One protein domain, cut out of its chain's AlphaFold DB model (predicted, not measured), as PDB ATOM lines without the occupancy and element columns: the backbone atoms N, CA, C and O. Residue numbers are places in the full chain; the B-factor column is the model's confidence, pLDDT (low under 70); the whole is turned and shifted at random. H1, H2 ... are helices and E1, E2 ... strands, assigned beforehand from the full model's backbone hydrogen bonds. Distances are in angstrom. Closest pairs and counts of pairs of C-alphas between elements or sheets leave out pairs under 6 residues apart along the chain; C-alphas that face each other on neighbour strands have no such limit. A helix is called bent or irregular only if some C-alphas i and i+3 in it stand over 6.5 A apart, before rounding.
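What this domain is: This is residues 72 to 114 and 182 to 246 of the 258 residues of an uncharacterized protein of Pseudoruegeria sp. M32A2M (UniProt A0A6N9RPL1). A small, twisted sheet of four strands is built round the long strand E2, with the long helix H2 packed along the edge strand E1 and H4 crossing H2. H3 sits by E3 at one end of the domain, while H1 lies off the sheet at the far end and makes a corner with H2. The 108 printed residues hold four named helices and four named strands, in the order H1 H2 E1 E2 E3 H3 H4 E4. The sheet is branched and antiparallel, and the class is mixed, helices and strands. The whole is compact, with a radius of gyration of the C-alphas of 13.6 A and spans of 40 by 28 by 26 A.

Where its parts are: H1, residues 72 to 77, begins with C-alpha 72 at (-33.826, -56.747, -19.470). H2, residues 81 to 100, is 28.8 A long. E1 is residues 104 to 108, 13.5 A. Beyond the cut, E2, residues 186 to 193, is 23.2 A long and starts at C-alpha 186 (-18.811, -46.474, -23.859). E3 is residues 196 to 199. H3, residues 203 to 211, is irregular: C-alphas 204 and 207 are 7.3 A apart. H4, residues 215 to 226, is 16.6 A long. E4, residues 242 to 245, ends with C-alpha 245 at (-15.010, -50.255, -25.510).

How they stand to each other: E2 has three antiparallel neighbours in staggered pairing. E1 lies on one side of it, with N 105 and O 192 at 2.9 A. E3 lies on the other side and forms a hairpin with E2, with N 193 and O 196 at 2.8 A. E4 pairs with residues 186 to 188, with N 187 and O 243 at 2.8 A. H2 is on the sheet at a height of 7.2 A; its closest C-alphas to E1 are Ala 98 and Gly 105, 5.3 A apart. H4 is on the opposite face, at a height of 9.1 A. With residues 89 to 97 alone, H2 touches H4 at a steep tilt of 54 degrees, opposite ways; the closest C-alphas are Ile 93 and Ser 222, 5.3 A. H3 only grazes the sheet, with residues 205 to 211. H1 is not on the sheet. In H1, H2 and H4 every O i to N i+4 pair is within hydrogen-bond range; in H3 2 of 5 are, and 1 of 6 O i to N i+3 pairs.

The domain as a whole: The C-alphas farthest apart, Glu 72 and Gln 212, are 40.8 A apart. Residues 115 to 181 are not printed, and C-alphas 114 and 182 are 5.7 A apart across the cut. The link from H4 to E4 is long, 15 residues; in it residues 230 to 231 pair antiparallel with residues 244 to 245 of E4. The mean pLDDT of the printed part is 88.4; residues 110 to 111, 182 and 236 to 237 are under 70.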
ATOM      1  N   GLU A  72     -33.919 -55.285 -19.401       80.94
ATOM      2  CA  GLU A  72     -33.826 -56.747 -19.470       80.94
ATOM      3  C   GLU A  72     -32.510 -57.210 -20.097       80.94
ATOM      4  O   GLU A  72     -31.871 -58.131 -19.588       80.94
ATOM      5  N   GLU A  73     -32.076 -56.563 -21.179       84.62
ATOM      6  CA  GLU A  73     -30.794 -56.854 -21.826       84.62
ATOM      7  C   GLU A  73     -29.608 -56.502 -20.908       84.62
ATOM      8  O   GLU A  73     -28.649 -57.272 -20.813       84.62
ATOM      9  N   ILE A  74     -29.690 -55.399 -20.151       82.38
ATOM     10  CA  ILE A  74     -28.699 -55.041 -19.119       82.38
ATOM     11  C   ILE A  74     -28.662 -56.097 -18.010       82.38
ATOM     12  O   ILE A  74     -27.582 -56.514 -17.575       82.38
ATOM     13  N   ALA A  75     -29.827 -56.555 -17.550       84.75
ATOM     14  CA  ALA A  75     -29.923 -57.600 -16.541       84.75
ATOM     15  C   ALA A  75     -29.336 -58.928 -17.045       84.75
ATOM     16  O   ALA A  75     -28.626 -59.597 -16.294       84.75
ATOM     17  N   ALA A  76     -29.572 -59.275 -18.313       86.44
ATOM     18  CA  ALA A  76     -29.011 -60.462 -18.953       86.44
ATOM     19  C   ALA A  76     -27.489 -60.365 -19.159       86.44
ATOM     20  O   ALA A  76     -26.795 -61.378 -19.078       86.44
ATOM     21  N   PHE A  77     -26.954 -59.164 -19.386       84.62
ATOM     22  CA  PHE A  77     -25.512 -58.933 -19.501       84.62
ATOM     23  C   PHE A  77     -24.773 -59.133 -18.171       84.62
ATOM     24  O   PHE A  77     -23.599 -59.524 -18.148       84.62
ATOM     25  N   LYS A  78     -25.441 -58.889 -17.040       84.88
ATOM     26  CA  LYS A  78     -24.835 -58.994 -15.712       84.88
ATOM     27  C   LYS A  78     -24.370 -60.425 -15.421       84.88
ATOM     28  O   LYS A  78     -25.150 -61.370 -15.455       84.88
ATOM     29  N   GLY A  79     -23.096 -60.572 -15.055       83.75
ATOM     30  CA  GLY A  79     -22.501 -61.865 -14.707       83.75
ATOM     31  C   GLY A  79     -22.021 -62.690 -15.904       83.75
ATOM     32  O   GLY A  79     -21.446 -63.755 -15.689       83.75
ATOM     33  N   THR A  80     -22.200 -62.206 -17.136       88.19
ATOM     34  CA  THR A  80     -21.633 -62.836 -18.338       88.19
ATOM     35  C   THR A  80     -20.105 -62.740 -18.362       88.19
ATOM     36  O   THR A  80     -19.517 -61.851 -17.742       88.19
ATOM     37  N   GLU A  81     -19.447 -63.613 -19.131       88.69
ATOM     38  CA  GLU A  81     -17.996 -63.520 -19.380       88.69
ATOM     39  C   GLU A  81     -17.611 -62.165 -19.989       88.69
ATOM     40  O   GLU A  81     -16.597 -61.582 -19.617       88.69
ATOM     41  N   ALA A  82     -18.459 -61.618 -20.865       86.31
ATOM     42  CA  ALA A  82     -18.262 -60.303 -21.468       86.31
ATOM     43  C   ALA A  82     -18.229 -59.175 -20.423       86.31
ATOM     44  O   ALA A  82     -17.366 -58.298 -20.480       86.31
ATOM     45  N   GLN A  83     -19.142 -59.209 -19.447       87.00
ATOM     46  CA  GLN A  83     -19.177 -58.234 -18.356       87.00
ATOM     47  C   GLN A  83     -17.978 -58.387 -17.415       87.00
ATOM     48  O   GLN A  83     -17.426 -57.383 -16.965       87.00
ATOM     49  N   GLN A  84     -17.546 -59.621 -17.149       89.12
ATOM     50  CA  GLN A  84     -16.349 -59.891 -16.348       89.12
ATOM     51  C   GLN A  84     -15.073 -59.408 -17.048       89.12
ATOM     52  O   GLN A  84     -14.222 -58.806 -16.399       89.12
ATOM     53  N   ALA A  85     -14.963 -59.606 -18.365       89.56
ATOM     54  CA  ALA A  85     -13.846 -59.107 -19.163       89.56
ATOM     55  C   ALA A  85     -13.775 -57.573 -19.129       89.56
ATOM     56  O   ALA A  85     -12.727 -57.022 -18.804       89.56
ATOM     57  N   LEU A  86     -14.906 -56.889 -19.355       89.69
ATOM     58  CA  LEU A  86     -14.985 -55.428 -19.237       89.69
ATOM     59  C   LEU A  86     -14.554 -54.951 -17.842       89.69
ATOM     60  O   LEU A  86     -13.747 -54.030 -17.727       89.69
ATOM     61  N   GLN A  87     -15.064 -55.583 -16.780       90.06
ATOM     62  CA  GLN A  87     -14.700 -55.213 -15.412       90.06
ATOM     63  C   GLN A  87     -13.205 -55.426 -15.147       90.06
ATOM     64  O   GLN A  87     -12.564 -54.550 -14.577       90.06
ATOM     65  N   SER A  88     -12.632 -56.543 -15.604       91.12
ATOM     66  CA  SER A  88     -11.203 -56.827 -15.444       91.12
ATOM     67  C   SER A  88     -10.324 -55.784 -16.133       91.12
ATOM     68  O   SER A  88      -9.267 -55.438 -15.608       91.12
ATOM     69  N   GLU A  89     -10.727 -55.288 -17.303       93.38
ATOM     70  CA  GLU A  89      -9.975 -54.237 -17.989       93.38
ATOM     71  C   GLU A  89     -10.115 -52.882 -17.276       93.38
ATOM     72  O   GLU A  89      -9.116 -52.188 -17.089       93.38
ATOM     73  N   ILE A  90     -11.312 -52.531 -16.787       92.94
ATOM     74  CA  ILE A  90     -11.522 -51.331 -15.954       92.94
ATOM     75  C   ILE A  90     -10.670 -51.386 -14.676       92.94
ATOM     76  O   ILE A  90     -10.070 -50.379 -14.287       92.94
ATOM     77  N   ASP A  91     -10.586 -52.551 -14.034       94.12
ATOM     78  CA  ASP A  91      -9.782 -52.750 -12.829       94.12
ATOM     79  C   ASP A  91      -8.283 -52.596 -13.133       94.12
ATOM     80  O   ASP A  91      -7.560 -51.969 -12.357       94.12
ATOM     81  N   ALA A  92      -7.817 -53.087 -14.289       95.00
ATOM     82  CA  ALA A  92      -6.437 -52.908 -14.739       95.00
ATOM     83  C   ALA A  92      -6.096 -51.429 -14.996       95.00
ATOM     84  O   ALA A  92      -5.051 -50.954 -14.543       95.00
ATOM     85  N   ILE A  93      -6.995 -50.681 -15.652       96.00
ATOM     86  CA  ILE A  93      -6.858 -49.227 -15.848       96.00
ATOM     87  C   ILE A  93      -6.789 -48.519 -14.491       96.00
ATOM     88  O   ILE A  93      -5.919 -47.678 -14.269       96.00
ATOM     89  N   SER A  94      -7.687 -48.878 -13.571       95.38
ATOM     90  CA  SER A  94      -7.766 -48.272 -12.237       95.38
ATOM     91  C   SER A  94      -6.503 -48.527 -11.411       95.38
ATOM     92  O   SER A  94      -6.014 -47.616 -10.738       95.38
ATOM     93  N   ALA A  95      -5.946 -49.739 -11.487       95.75
ATOM     94  CA  ALA A  95      -4.714 -50.112 -10.800       95.75
ATOM     95  C   ALA A  95      -3.495 -49.342 -11.337       95.75
ATOM     96  O   ALA A  95      -2.772 -48.731 -10.549       95.75
ATOM     97  N   ASP A  96      -3.301 -49.312 -12.661       97.56
ATOM     98  CA  ASP A  96      -2.201 -48.563 -13.287       97.56
ATOM     99  C   ASP A  96      -2.319 -47.054 -13.000       97.56
ATOM    100  O   ASP A  96      -1.330 -46.400 -12.652       97.56
ATOM    101  N   PHE A  97      -3.535 -46.499 -13.053       97.50
ATOM    102  CA  PHE A  97      -3.757 -45.086 -12.757       97.50
ATOM    103  C   PHE A  97      -3.378 -44.732 -11.317       97.50
ATOM    104  O   PHE A  97      -2.670 -43.745 -11.100       97.50
ATOM    105  N   ALA A  98      -3.815 -45.529 -10.337       96.19
ATOM    106  CA  ALA A  98      -3.507 -45.301  -8.926       96.19
ATOM    107  C   ALA A  98      -2.004 -45.450  -8.625       96.19
ATOM    108  O   ALA A  98      -1.455 -44.709  -7.804       96.19
ATOM    109  N   GLU A  99      -1.315 -46.367  -9.314       96.50
ATOM    110  CA  GLU A  99       0.135 -46.538  -9.198       96.50
ATOM    111  C   GLU A  99       0.895 -45.292  -9.681       96.50
ATOM    112  O   GLU A  99       1.800 -44.800  -8.994       96.50
ATOM    113  N   ARG A 100       0.496 -44.739 -10.835       96.75
ATOM    114  CA  ARG A 100       1.115 -43.546 -11.438       96.75
ATOM    115  C   ARG A 100       0.740 -42.248 -10.728       96.75
ATOM    116  O   ARG A 100       1.525 -41.300 -10.728       96.75
ATOM    117  N   ASN A 101      -0.440 -42.198 -10.114       96.56
ATOM    118  CA  ASN A 101      -1.031 -40.991  -9.539       96.56
ATOM    119  C   ASN A 101      -1.370 -41.212  -8.062       96.56
ATOM    120  O   ASN A 101      -2.534 -41.240  -7.666       96.56
ATOM    121  N   ARG A 102      -0.337 -41.362  -7.222       94.62
ATOM    122  CA  ARG A 102      -0.506 -41.643  -5.787       94.62
ATOM    123  C   ARG A 102      -1.478 -40.672  -5.109       94.62
ATOM    124  O   ARG A 102      -1.307 -39.457  -5.189       94.62
ATOM    125  N   GLY A 103      -2.447 -41.234  -4.387       95.19
ATOM    126  CA  GLY A 103      -3.505 -40.488  -3.696       95.19
ATOM    127  C   GLY A 103      -4.747 -40.219  -4.548       95.19
ATOM    128  O   GLY A 103      -5.720 -39.695  -4.020       95.19
ATOM    129  N   TYR A 104      -4.736 -40.597  -5.827       97.44
ATOM    130  CA  TYR A 104      -5.876 -40.484  -6.731       97.44
ATOM    131  C   TYR A 104      -6.365 -41.865  -7.165       97.44
ATOM    132  O   TYR A 104      -5.615 -42.843  -7.154       97.44
ATOM    133  N   GLY A 105      -7.630 -41.930  -7.560       96.19
ATOM    134  CA  GLY A 105      -8.267 -43.132  -8.077       96.19
ATOM    135  C   GLY A 105      -9.187 -42.826  -9.248       96.19
ATOM    136  O   GLY A 105      -9.476 -41.667  -9.556       96.19
ATOM    137  N   ILE A 106      -9.671 -43.890  -9.876       94.69
ATOM    138  CA  ILE A 106     -10.672 -43.830 -10.932       94.69
ATOM    139  C   ILE A 106     -12.021 -44.258 -10.361       94.69
ATOM    140  O   ILE A 106     -12.125 -45.268  -9.666       94.69
ATOM    141  N   TYR A 107     -13.057 -43.499 -10.696       91.75
ATOM    142  CA  TYR A 107     -14.441 -43.920 -10.556       91.75
ATOM    143  C   TYR A 107     -15.052 -44.073 -11.946       91.75
ATOM    144  O   TYR A 107     -14.956 -43.172 -12.774       91.75
ATOM    145  N   VAL A 108     -15.698 -45.207 -12.200       88.06
ATOM    146  CA  VAL A 108     -16.473 -45.429 -13.422       88.06
ATOM    147  C   VAL A 108     -17.944 -45.436 -13.059       88.06
ATOM    148  O   VAL A 108     -18.381 -46.228 -12.218       88.06
ATOM    149  N   HIS A 109     -18.732 -44.598 -13.729       71.19
ATOM    150  CA  HIS A 109     -20.182 -44.688 -13.617       71.19
ATOM    151  C   HIS A 109     -20.677 -45.861 -14.473       71.19
ATOM    152  O   HIS A 109     -21.125 -45.696 -15.602       71.19
ATOM    153  N   SER A 110     -20.573 -47.079 -13.940       59.03
ATOM    154  CA  SER A 110     -20.821 -48.328 -14.676       59.03
ATOM    155  C   SER A 110     -22.295 -48.610 -14.993       59.03
ATOM    156  O   SER A 110     -22.613 -49.652 -15.569       59.03
ATOM    157  N   ARG A 111     -23.220 -47.712 -14.630       61.81
ATOM    158  CA  ARG A 111     -24.629 -47.872 -14.995       61.81
ATOM    159  C   ARG A 111     -24.809 -47.578 -16.478       61.81
ATOM    160  O   ARG A 111     -24.868 -46.424 -16.895       61.81
ATOM    161  N   VAL A 112     -24.956 -48.653 -17.246       72.44
ATOM    162  CA  VAL A 112     -25.537 -48.620 -18.589       72.44
ATOM    163  C   VAL A 112     -26.876 -47.895 -18.490       72.44
ATOM    164  O   VAL A 112     -27.758 -48.307 -17.737       72.44
ATOM    165  N   ARG A 113     -27.020 -46.777 -19.205       77.12
ATOM    166  CA  ARG A 113     -28.300 -46.067 -19.267       77.12
ATOM    167  C   ARG A 113     -29.211 -46.842 -20.209       77.12
ATOM    168  O   ARG A 113     -28.971 -46.818 -21.417       77.12
ATOM    169  N   SER A 114     -30.226 -47.507 -19.669       84.88
ATOM    170  CA  SER A 114     -31.198 -48.265 -20.458       84.88
ATOM    171  C   SER A 114     -31.903 -47.410 -21.500       84.88
ATOM    172  O   SER A 114     -31.976 -46.179 -21.385       84.88
ATOM    173  N   GLY A 182     -25.433 -47.221 -23.889       68.06
ATOM    174  CA  GLY A 182     -26.513 -48.183 -23.751       68.06
ATOM    175  C   GLY A 182     -26.096 -49.642 -23.916       68.06
ATOM    176  O   GLY A 182     -26.915 -50.500 -23.636       68.06
ATOM    177  N   ARG A 183     -24.862 -49.956 -24.332       75.25
ATOM    178  CA  ARG A 183     -24.389 -51.348 -24.496       75.25
ATOM    179  C   ARG A 183     -23.137 -51.691 -23.692       75.25
ATOM    180  O   ARG A 183     -22.399 -52.596 -24.067       75.25
ATOM    181  N   ALA A 184     -22.819 -50.904 -22.661       76.25
ATOM    182  CA  ALA A 184     -21.517 -50.969 -21.980       76.25
ATOM    183  C   ALA A 184     -20.309 -50.844 -22.946       76.25
ATOM    184  O   ALA A 184     -19.209 -51.298 -22.647       76.25
ATOM    185  N   GLN A 185     -20.527 -50.228 -24.113       80.75
ATOM    186  CA  GLN A 185     -19.526 -49.991 -25.161       80.75
ATOM    187  C   GLN A 185     -18.969 -48.570 -25.116       80.75
ATOM    188  O   GLN A 185     -18.159 -48.210 -25.959       80.75
ATOM    189  N   ALA A 186     -19.407 -47.760 -24.158       83.75
ATOM    190  CA  ALA A 186     -18.811 -46.474 -23.859       83.75
ATOM    191  C   ALA A 186     -18.756 -46.289 -22.347       83.75
ATOM    192  O   ALA A 186     -19.764 -46.477 -21.654       83.75
ATOM    193  N   ILE A 187     -17.576 -45.936 -21.856       86.94
ATOM    194  CA  ILE A 187     -17.255 -45.818 -20.443       86.94
ATOM    195  C   ILE A 187     -16.783 -44.393 -20.174       86.94
ATOM    196  O   ILE A 187     -15.841 -43.919 -20.807       86.94
ATOM    197  N   ASP A 188     -17.439 -43.743 -19.213       89.69
ATOM    198  CA  ASP A 188     -17.016 -42.450 -18.688       89.69
ATOM    199  C   ASP A 188     -16.224 -42.657 -17.397       89.69
ATOM    200  O   ASP A 188     -16.733 -43.203 -16.407       89.69
ATOM    201  N   PHE A 189     -14.977 -42.201 -17.411       93.00
ATOM    202  CA  PHE A 189     -14.077 -42.243 -16.266       93.00
ATOM    203  C   PHE A 189     -14.068 -40.901 -15.536       93.00
ATOM    204  O   PHE A 189     -13.946 -39.843 -16.141       93.00
ATOM    205  N   GLN A 190     -14.133 -40.940 -14.212       95.00
ATOM    206  CA  GLN A 190     -13.990 -39.776 -13.344       95.00
ATOM    207  C   GLN A 190     -12.752 -39.938 -12.476       95.00
ATOM    208  O   GLN A 190     -12.412 -41.050 -12.059       95.00
ATOM    209  N   ILE A 191     -12.095 -38.823 -12.170       96.38
ATOM    210  CA  ILE A 191     -10.944 -38.829 -11.269       96.38
ATOM    211  C   ILE A 191     -11.428 -38.521  -9.863       96.38
ATOM    212  O   ILE A 191     -12.171 -37.565  -9.641       96.38
ATOM    213  N   THR A 192     -10.977 -39.324  -8.906       96.44
ATOM    214  CA  THR A 192     -11.299 -39.158  -7.490       96.44
ATOM    215  C   THR A 192     -10.049 -38.963  -6.651       96.44
ATOM    216  O   THR A 192      -8.961 -39.429  -6.999       96.44
ATOM    217  N   LYS A 193     -10.214 -38.280  -5.522       95.75
ATOM    218  CA  LYS A 193      -9.208 -38.127  -4.475       95.75
ATOM    219  C   LYS A 193      -9.906 -38.195  -3.126       95.75
ATOM    220  O   LYS A 193     -10.892 -37.498  -2.924       95.75
ATOM    221  N   ASP A 194      -9.429 -39.054  -2.231       91.88
ATOM    222  CA  ASP A 194     -10.003 -39.215  -0.884       91.88
ATOM    223  C   ASP A 194     -11.532 -39.480  -0.875       91.88
ATOM    224  O   ASP A 194     -12.225 -39.191   0.095       91.88
ATOM    225  N   GLY A 195     -12.060 -40.061  -1.962       85.62
ATOM    226  CA  GLY A 195     -13.487 -40.350  -2.152       85.62
ATOM    227  C   GLY A 195     -14.306 -39.235  -2.814       85.62
ATOM    228  O   GLY A 195     -15.476 -39.462  -3.113       85.62
ATOM    229  N   GLU A 196     -13.717 -38.072  -3.089       92.31
ATOM    230  CA  GLU A 196     -14.369 -36.952  -3.775       92.31
ATOM    231  C   GLU A 196     -13.970 -36.894  -5.254       92.31
ATOM    232  O   GLU A 196     -12.817 -37.153  -5.605       92.31
ATOM    233  N   THR A 197     -14.913 -36.543  -6.131       93.00
ATOM    234  CA  THR A 197     -14.630 -36.313  -7.555       93.00
ATOM    235  C   THR A 197     -13.856 -35.007  -7.725       93.00
ATOM    236  O   THR A 197     -14.326 -33.951  -7.315       93.00
ATOM    237  N   VAL A 198     -12.678 -35.084  -8.350       94.31
ATOM    238  CA  VAL A 198     -11.821 -33.927  -8.680       94.31
ATOM    239  C   VAL A 198     -11.807 -33.597 -10.174       94.31
ATOM    240  O   VAL A 198     -11.286 -32.554 -10.555       94.31
ATOM    241  N   ALA A 199     -12.310 -34.515 -11.004       93.62
ATOM    242  CA  ALA A 199     -12.607 -34.286 -12.412       93.62
ATOM    243  C   ALA A 199     -13.808 -35.157 -12.806       93.62
ATOM    244  O   ALA A 199     -13.701 -36.388 -12.872       93.62
ATOM    245  N   GLY A 200     -14.966 -34.512 -12.974       90.56
ATOM    246  CA  GLY A 200     -16.248 -35.160 -13.287       90.56
ATOM    247  C   GLY A 200     -16.545 -35.252 -14.786       90.56
ATOM    248  O   GLY A 200     -15.675 -35.030 -15.617       90.56
ATOM    249  N   THR A 201     -17.793 -35.554 -15.144       87.44
ATOM    250  CA  THR A 201     -18.270 -35.609 -16.544       87.44
ATOM    251  C   THR A 201     -19.017 -34.332 -16.953       87.44
ATOM    252  O   THR A 201     -20.005 -34.393 -17.684       87.44
ATOM    253  N   ASP A 202     -18.618 -33.188 -16.392       81.69
ATOM    254  CA  ASP A 202     -19.216 -31.884 -16.680       81.69
ATOM    255  C   ASP A 202     -18.386 -31.154 -17.744       81.69
ATOM    256  O   ASP A 202     -17.158 -31.092 -17.653       81.69
ATOM    257  N   TYR A 203     -19.051 -30.588 -18.752       76.81
ATOM    258  CA  TYR A 203     -18.382 -29.807 -19.792       76.81
ATOM    259  C   TYR A 203     -17.741 -28.540 -19.230       76.81
ATOM    260  O   TYR A 203     -16.657 -28.160 -19.679       76.81
ATOM    261  N   ASP A 204     -18.352 -27.929 -18.215       82.06
ATOM    262  CA  ASP A 204     -17.821 -26.712 -17.594       82.06
ATOM    263  C   ASP A 204     -16.508 -26.986 -16.833       82.06
ATOM    264  O   ASP A 204     -15.701 -26.081 -16.622       82.06
ATOM    265  N   ALA A 205     -16.246 -28.251 -16.487       83.56
ATOM    266  CA  ALA A 205     -15.044 -28.697 -15.792       83.56
ATOM    267  C   ALA A 205     -13.870 -29.044 -16.727       83.56
ATOM    268  O   ALA A 205     -12.767 -29.335 -16.253       83.56
ATOM    269  N   ILE A 206     -14.059 -29.036 -18.052       85.88
ATOM    270  CA  ILE A 206     -13.022 -29.492 -18.994       85.88
ATOM    271  C   ILE A 206     -11.749 -28.649 -18.882       85.88
ATOM    272  O   ILE A 206     -10.655 -29.185 -18.708       85.88
ATOM    273  N   GLU A 207     -11.865 -27.326 -18.980       86.44
ATOM    274  CA  GLU A 207     -10.683 -26.460 -18.980       86.44
ATOM    275  C   GLU A 207     -10.025 -26.408 -17.595       86.44
ATOM    276  O   GLU A 207      -8.798 -26.455 -17.479       86.44
ATOM    277  N   THR A 208     -10.829 -26.322 -16.535       89.56
ATOM    278  CA  THR A 208     -10.357 -26.050 -15.170       89.56
ATOM    279  C   THR A 208      -9.932 -27.292 -14.405       89.56
ATOM    280  O   THR A 208      -8.985 -27.225 -13.625       89.56
ATOM    281  N   GLU A 209     -10.605 -28.422 -14.607       92.19
ATOM    282  CA  GLU A 209     -10.303 -29.665 -13.897       92.19
ATOM    283  C   GLU A 209      -9.481 -30.588 -14.792       92.19
ATOM    284  O   GLU A 209      -8.350 -30.932 -14.446       92.19
ATOM    285  N   TRP A 210      -9.995 -30.941 -15.974       94.69
ATOM    286  CA  TRP A 210      -9.364 -31.943 -16.841       94.69
ATOM    287  C   TRP A 210      -8.047 -31.478 -17.455       94.69
ATOM    288  O   TRP A 210      -7.029 -32.162 -17.310       94.69
ATOM    289  N   GLN A 211      -8.051 -30.329 -18.128       91.50
ATOM    290  CA  GLN A 211      -6.883 -29.838 -18.861       91.50
ATOM    291  C   GLN A 211      -5.828 -29.263 -17.916       91.50
ATOM    292  O   GLN A 211      -4.676 -29.693 -17.945       91.50
ATOM    293  N   GLN A 212      -6.210 -28.346 -17.021       90.88
ATOM    294  CA  GLN A 212      -5.273 -27.775 -16.043       90.88
ATOM    295  C   GLN A 212      -4.741 -28.814 -15.042       90.88
ATOM    296  O   GLN A 212      -3.579 -28.737 -14.642       90.88
ATOM    297  N   GLY A 213      -5.545 -29.814 -14.664       90.31
ATOM    298  CA  GLY A 213      -5.107 -30.929 -13.815       90.31
ATOM    299  C   GLY A 213      -4.237 -31.972 -14.535       90.31
ATOM    300  O   GLY A 213      -3.628 -32.842 -13.890       90.31
ATOM    301  N   GLY A 214      -4.161 -31.893 -15.869       95.06
ATOM    302  CA  GLY A 214      -3.481 -32.864 -16.726       95.06
ATOM    303  C   GLY A 214      -4.112 -34.258 -16.670       95.06
ATOM    304  O   GLY A 214      -3.421 -35.256 -16.873       95.06
ATOM    305  N   TRP A 215      -5.396 -34.353 -16.313       96.44
ATOM    306  CA  TRP A 215      -6.073 -35.629 -16.079       96.44
ATOM    307  C   TRP A 215      -6.354 -36.390 -17.365       96.44
ATOM    308  O   TRP A 215      -6.262 -37.614 -17.359       96.44
ATOM    309  N   GLU A 216      -6.607 -35.682 -18.464       94.38
ATOM    310  CA  GLU A 216      -6.822 -36.292 -19.780       94.38
ATOM    311  C   GLU A 216      -5.616 -37.148 -20.196       94.38
ATOM    312  O   GLU A 216      -5.749 -38.331 -20.506       94.38
ATOM    313  N   GLU A 217      -4.410 -36.577 -20.139       94.94
ATOM    314  CA  GLU A 217      -3.181 -37.275 -20.527       94.94
ATOM    315  C   GLU A 217      -2.869 -38.451 -19.594       94.94
ATOM    316  O   GLU A 217      -2.480 -39.528 -20.054       94.94
ATOM    317  N   LYS A 218      -3.074 -38.268 -18.283       97.31
ATOM    318  CA  LYS A 218      -2.852 -39.314 -17.274       97.31
ATOM    319  C   LYS A 218      -3.810 -40.489 -17.454       97.31
ATOM    320  O   LYS A 218      -3.363 -41.632 -17.445       97.31
ATOM    321  N   LEU A 219      -5.100 -40.213 -17.649       96.88
ATOM    322  CA  LEU A 219      -6.105 -41.240 -17.903       96.88
ATOM    323  C   LEU A 219      -5.792 -41.980 -19.205       96.88
ATOM    324  O   LEU A 219      -5.724 -43.208 -19.216       96.88
ATOM    325  N   LYS A 220      -5.509 -41.244 -20.285       95.44
ATOM    326  CA  LYS A 220      -5.153 -41.828 -21.581       95.44
ATOM    327  C   LYS A 220      -3.938 -42.751 -21.493       95.44
ATOM    328  O   LYS A 220      -3.931 -43.799 -22.143       95.44
ATOM    329  N   ALA A 221      -2.929 -42.390 -20.701       96.12
ATOM    330  CA  ALA A 221      -1.761 -43.236 -20.479       96.12
ATOM    331  C   ALA A 221      -2.138 -44.575 -19.823       96.12
ATOM    332  O   ALA A 221      -1.679 -45.619 -20.289       96.12
ATOM    333  N   SER A 222      -3.008 -44.558 -18.809       97.00
ATOM    334  CA  SER A 222      -3.473 -45.774 -18.129       97.00
ATOM    335  C   SER A 222      -4.401 -46.627 -18.990       97.00
ATOM    336  O   SER A 222      -4.245 -47.845 -19.034       97.00
ATOM    337  N   VAL A 223      -5.296 -46.005 -19.762       94.81
ATOM    338  CA  VAL A 223      -6.134 -46.715 -20.744       94.81
ATOM    339  C   VAL A 223      -5.268 -47.416 -21.793       94.81
ATOM    340  O   VAL A 223      -5.457 -48.597 -22.070       94.81
ATOM    341  N   THR A 224      -4.257 -46.722 -22.324       93.56
ATOM    342  CA  THR A 224      -3.321 -47.297 -23.308       93.56
ATOM    343  C   THR A 224      -2.518 -48.462 -22.720       93.56
ATOM    344  O   THR A 224      -2.219 -49.421 -23.429       93.56
ATOM    345  N   ALA A 225      -2.154 -48.387 -21.437       92.94
ATOM    346  CA  ALA A 225      -1.401 -49.436 -20.757       92.94
ATOM    347  C   ALA A 225      -2.229 -50.711 -20.525       92.94
ATOM    348  O   ALA A 225      -1.671 -51.805 -20.583       92.94
ATOM    349  N   ALA A 226      -3.538 -50.579 -20.288       89.06
ATOM    350  CA  ALA A 226      -4.421 -51.717 -20.034       89.06
ATOM    351  C   ALA A 226      -4.679 -52.571 -21.283       89.06
ATOM    352  O   ALA A 226      -4.819 -53.789 -21.170       89.06
ATOM    353  N   GLY A 227      -4.691 -51.964 -22.471       86.69
ATOM    354  CA  GLY A 227      -4.764 -52.707 -23.723       86.69
ATOM    355  C   GLY A 227      -5.569 -52.020 -24.824       86.69
ATOM    356  O   GLY A 227      -5.981 -50.869 -24.695       86.69
ATOM    357  N   PRO A 228      -5.780 -52.722 -25.950       87.81
ATOM    358  CA  PRO A 228      -6.352 -52.138 -27.159       87.81
ATOM    359  C   PRO A 228      -7.885 -52.118 -27.187       87.81
ATOM    360  O   PRO A 228      -8.446 -51.653 -28.177       87.81
ATOM    361  N   SER A 229      -8.577 -52.669 -26.184       91.19
ATOM    362  CA  SER A 229     -10.043 -52.759 -26.217       91.19
ATOM    363  C   SER A 229     -10.721 -51.405 -26.011       91.19
ATOM    364  O   SER A 229     -11.872 -51.242 -26.395       91.19
ATOM    365  N   PHE A 230     -10.028 -50.422 -25.434       91.06
ATOM    366  CA  PHE A 230     -10.546 -49.069 -25.269       91.06
ATOM    367  C   PHE A 230      -9.993 -48.119 -26.333       91.06
ATOM    368  O   PHE A 230      -8.791 -48.086 -26.594       91.06
ATOM    369  N   SER A 231     -10.862 -47.287 -26.907       89.56
ATOM    370  CA  SER A 231     -10.474 -46.234 -27.848       89.56
ATOM    371  C   SER A 231     -11.049 -44.885 -27.435       89.56
ATOM    372  O   SER A 231     -12.253 -44.752 -27.230       89.56
ATOM    373  N   GLY A 232     -10.186 -43.879 -27.323       87.62
ATOM    374  CA  GLY A 232     -10.555 -42.544 -26.867       87.62
ATOM    375  C   GLY A 232      -9.334 -41.696 -26.475       87.62
ATOM    376  O   GLY A 232      -8.193 -42.087 -26.762       87.62
ATOM    377  N   PRO A 233      -9.547 -40.540 -25.827       88.31
ATOM    378  CA  PRO A 233     -10.857 -39.984 -25.468       88.31
ATOM    379  C   PRO A 233     -11.682 -39.564 -26.699       88.31
ATOM    380  O   PRO A 233     -11.138 -39.426 -27.802       88.31
ATOM    381  N   LEU A 234     -12.995 -39.376 -26.539       79.12
ATOM    382  CA  LEU A 234     -13.855 -38.861 -27.607       79.12
ATOM    383  C   LEU A 234     -13.464 -37.417 -27.949       79.12
ATOM    384  O   LEU A 234     -13.413 -36.544 -27.092       79.12
ATOM    385  N   THR A 235     -13.189 -37.164 -29.232       75.25
ATOM    386  CA  THR A 235     -12.710 -35.852 -29.714       75.25
ATOM    387  C   THR A 235     -13.738 -35.088 -30.544       75.25
ATOM    388  O   THR A 235     -13.620 -33.877 -30.710       75.25
ATOM    389  N   SER A 236     -14.760 -35.767 -31.083       63.94
ATOM    390  CA  SER A 236     -15.797 -35.118 -31.909       63.94
ATOM    391  C   SER A 236     -16.683 -34.155 -31.111       63.94
ATOM    392  O   SER A 236     -17.199 -33.177 -31.652       63.94
ATOM    393  N   ILE A 237     -16.821 -34.445 -29.821       68.94
ATOM    394  CA  ILE A 237     -17.265 -33.562 -28.753       68.94
ATOM    395  C   ILE A 237     -16.164 -33.737 -27.708       68.94
ATOM    396  O   ILE A 237     -15.786 -34.876 -27.449       68.94
ATOM    397  N   ASN A 238     -15.568 -32.644 -27.231       79.75
ATOM    398  CA  ASN A 238     -14.419 -32.705 -26.328       79.75
ATOM    399  C   ASN A 238     -14.851 -33.305 -24.980       79.75
ATOM    400  O   ASN A 238     -15.358 -32.583 -24.131       79.75
ATOM    401  N   GLU A 239     -14.700 -34.618 -24.822       86.31
ATOM    402  CA  GLU A 239     -15.101 -35.381 -23.636       86.31
ATOM    403  C   GLU A 239     -13.900 -36.216 -23.168       86.31
ATOM    404  O   GLU A 239     -13.780 -37.395 -23.516       86.31
ATOM    405  N   PRO A 240     -12.968 -35.617 -22.402       90.69
ATOM    406  CA  PRO A 240     -11.713 -36.267 -22.005       90.69
ATOM    407  C   PRO A 240     -11.908 -37.516 -21.127       90.69
ATOM    408  O   PRO A 240     -10.992 -38.325 -20.991       90.69
ATOM    409  N   TRP A 241     -13.101 -37.692 -20.556       92.50
ATOM    410  CA  TRP A 241     -13.500 -38.852 -19.760       92.50
ATOM    411  C   TRP A 241     -14.041 -40.031 -20.576       92.50
ATOM    412  O   TRP A 241     -14.125 -41.131 -20.030       92.50
ATOM    413  N   HIS A 242     -14.444 -39.824 -21.833       90.69
ATOM    414  CA  HIS A 242     -15.258 -40.780 -22.586       90.69
ATOM    415  C   HIS A 242     -14.416 -41.685 -23.484       90.69
ATOM    416  O   HIS A 242     -13.699 -41.206 -24.368       90.69
ATOM    417  N   TYR A 243     -14.555 -43.000 -23.323       91.00
ATOM    418  CA  TYR A 243     -13.866 -44.000 -24.139       91.00
ATOM    419  C   TYR A 243     -14.842 -45.054 -24.651       91.00
ATOM    420  O   TYR A 243     -15.628 -45.607 -23.884       91.00
ATOM    421  N   ASP A 244     -14.744 -45.387 -25.937       88.69
ATOM    422  CA  ASP A 244     -15.434 -46.546 -26.500       88.69
ATOM    423  C   ASP A 244     -14.728 -47.841 -26.054       88.69
ATOM    424  O   ASP A 244     -13.499 -47.879 -25.974       88.69
ATOM    425  N   TYR A 245     -15.490 -48.910 -25.825       88.12
ATOM    426  CA  TYR A 245     -15.010 -50.255 -25.510       88.12
ATOM    427  C   TYR A 245     -15.429 -51.251 -26.596       88.12
ATOM    428  O   TYR A 245     -16.615 -51.444 -26.878       88.12
ATOM    429  N   ALA A 246     -14.439 -51.912 -27.183       87.88
ATOM    430  CA  ALA A 246     -14.573 -52.968 -28.171       87.88
ATOM    431  C   ALA A 246     -13.625 -54.124 -27.793       87.88
ATOM    432  O   ALA A 246     -12.425 -54.044 -28.071       87.88
TER     433      ALA A 246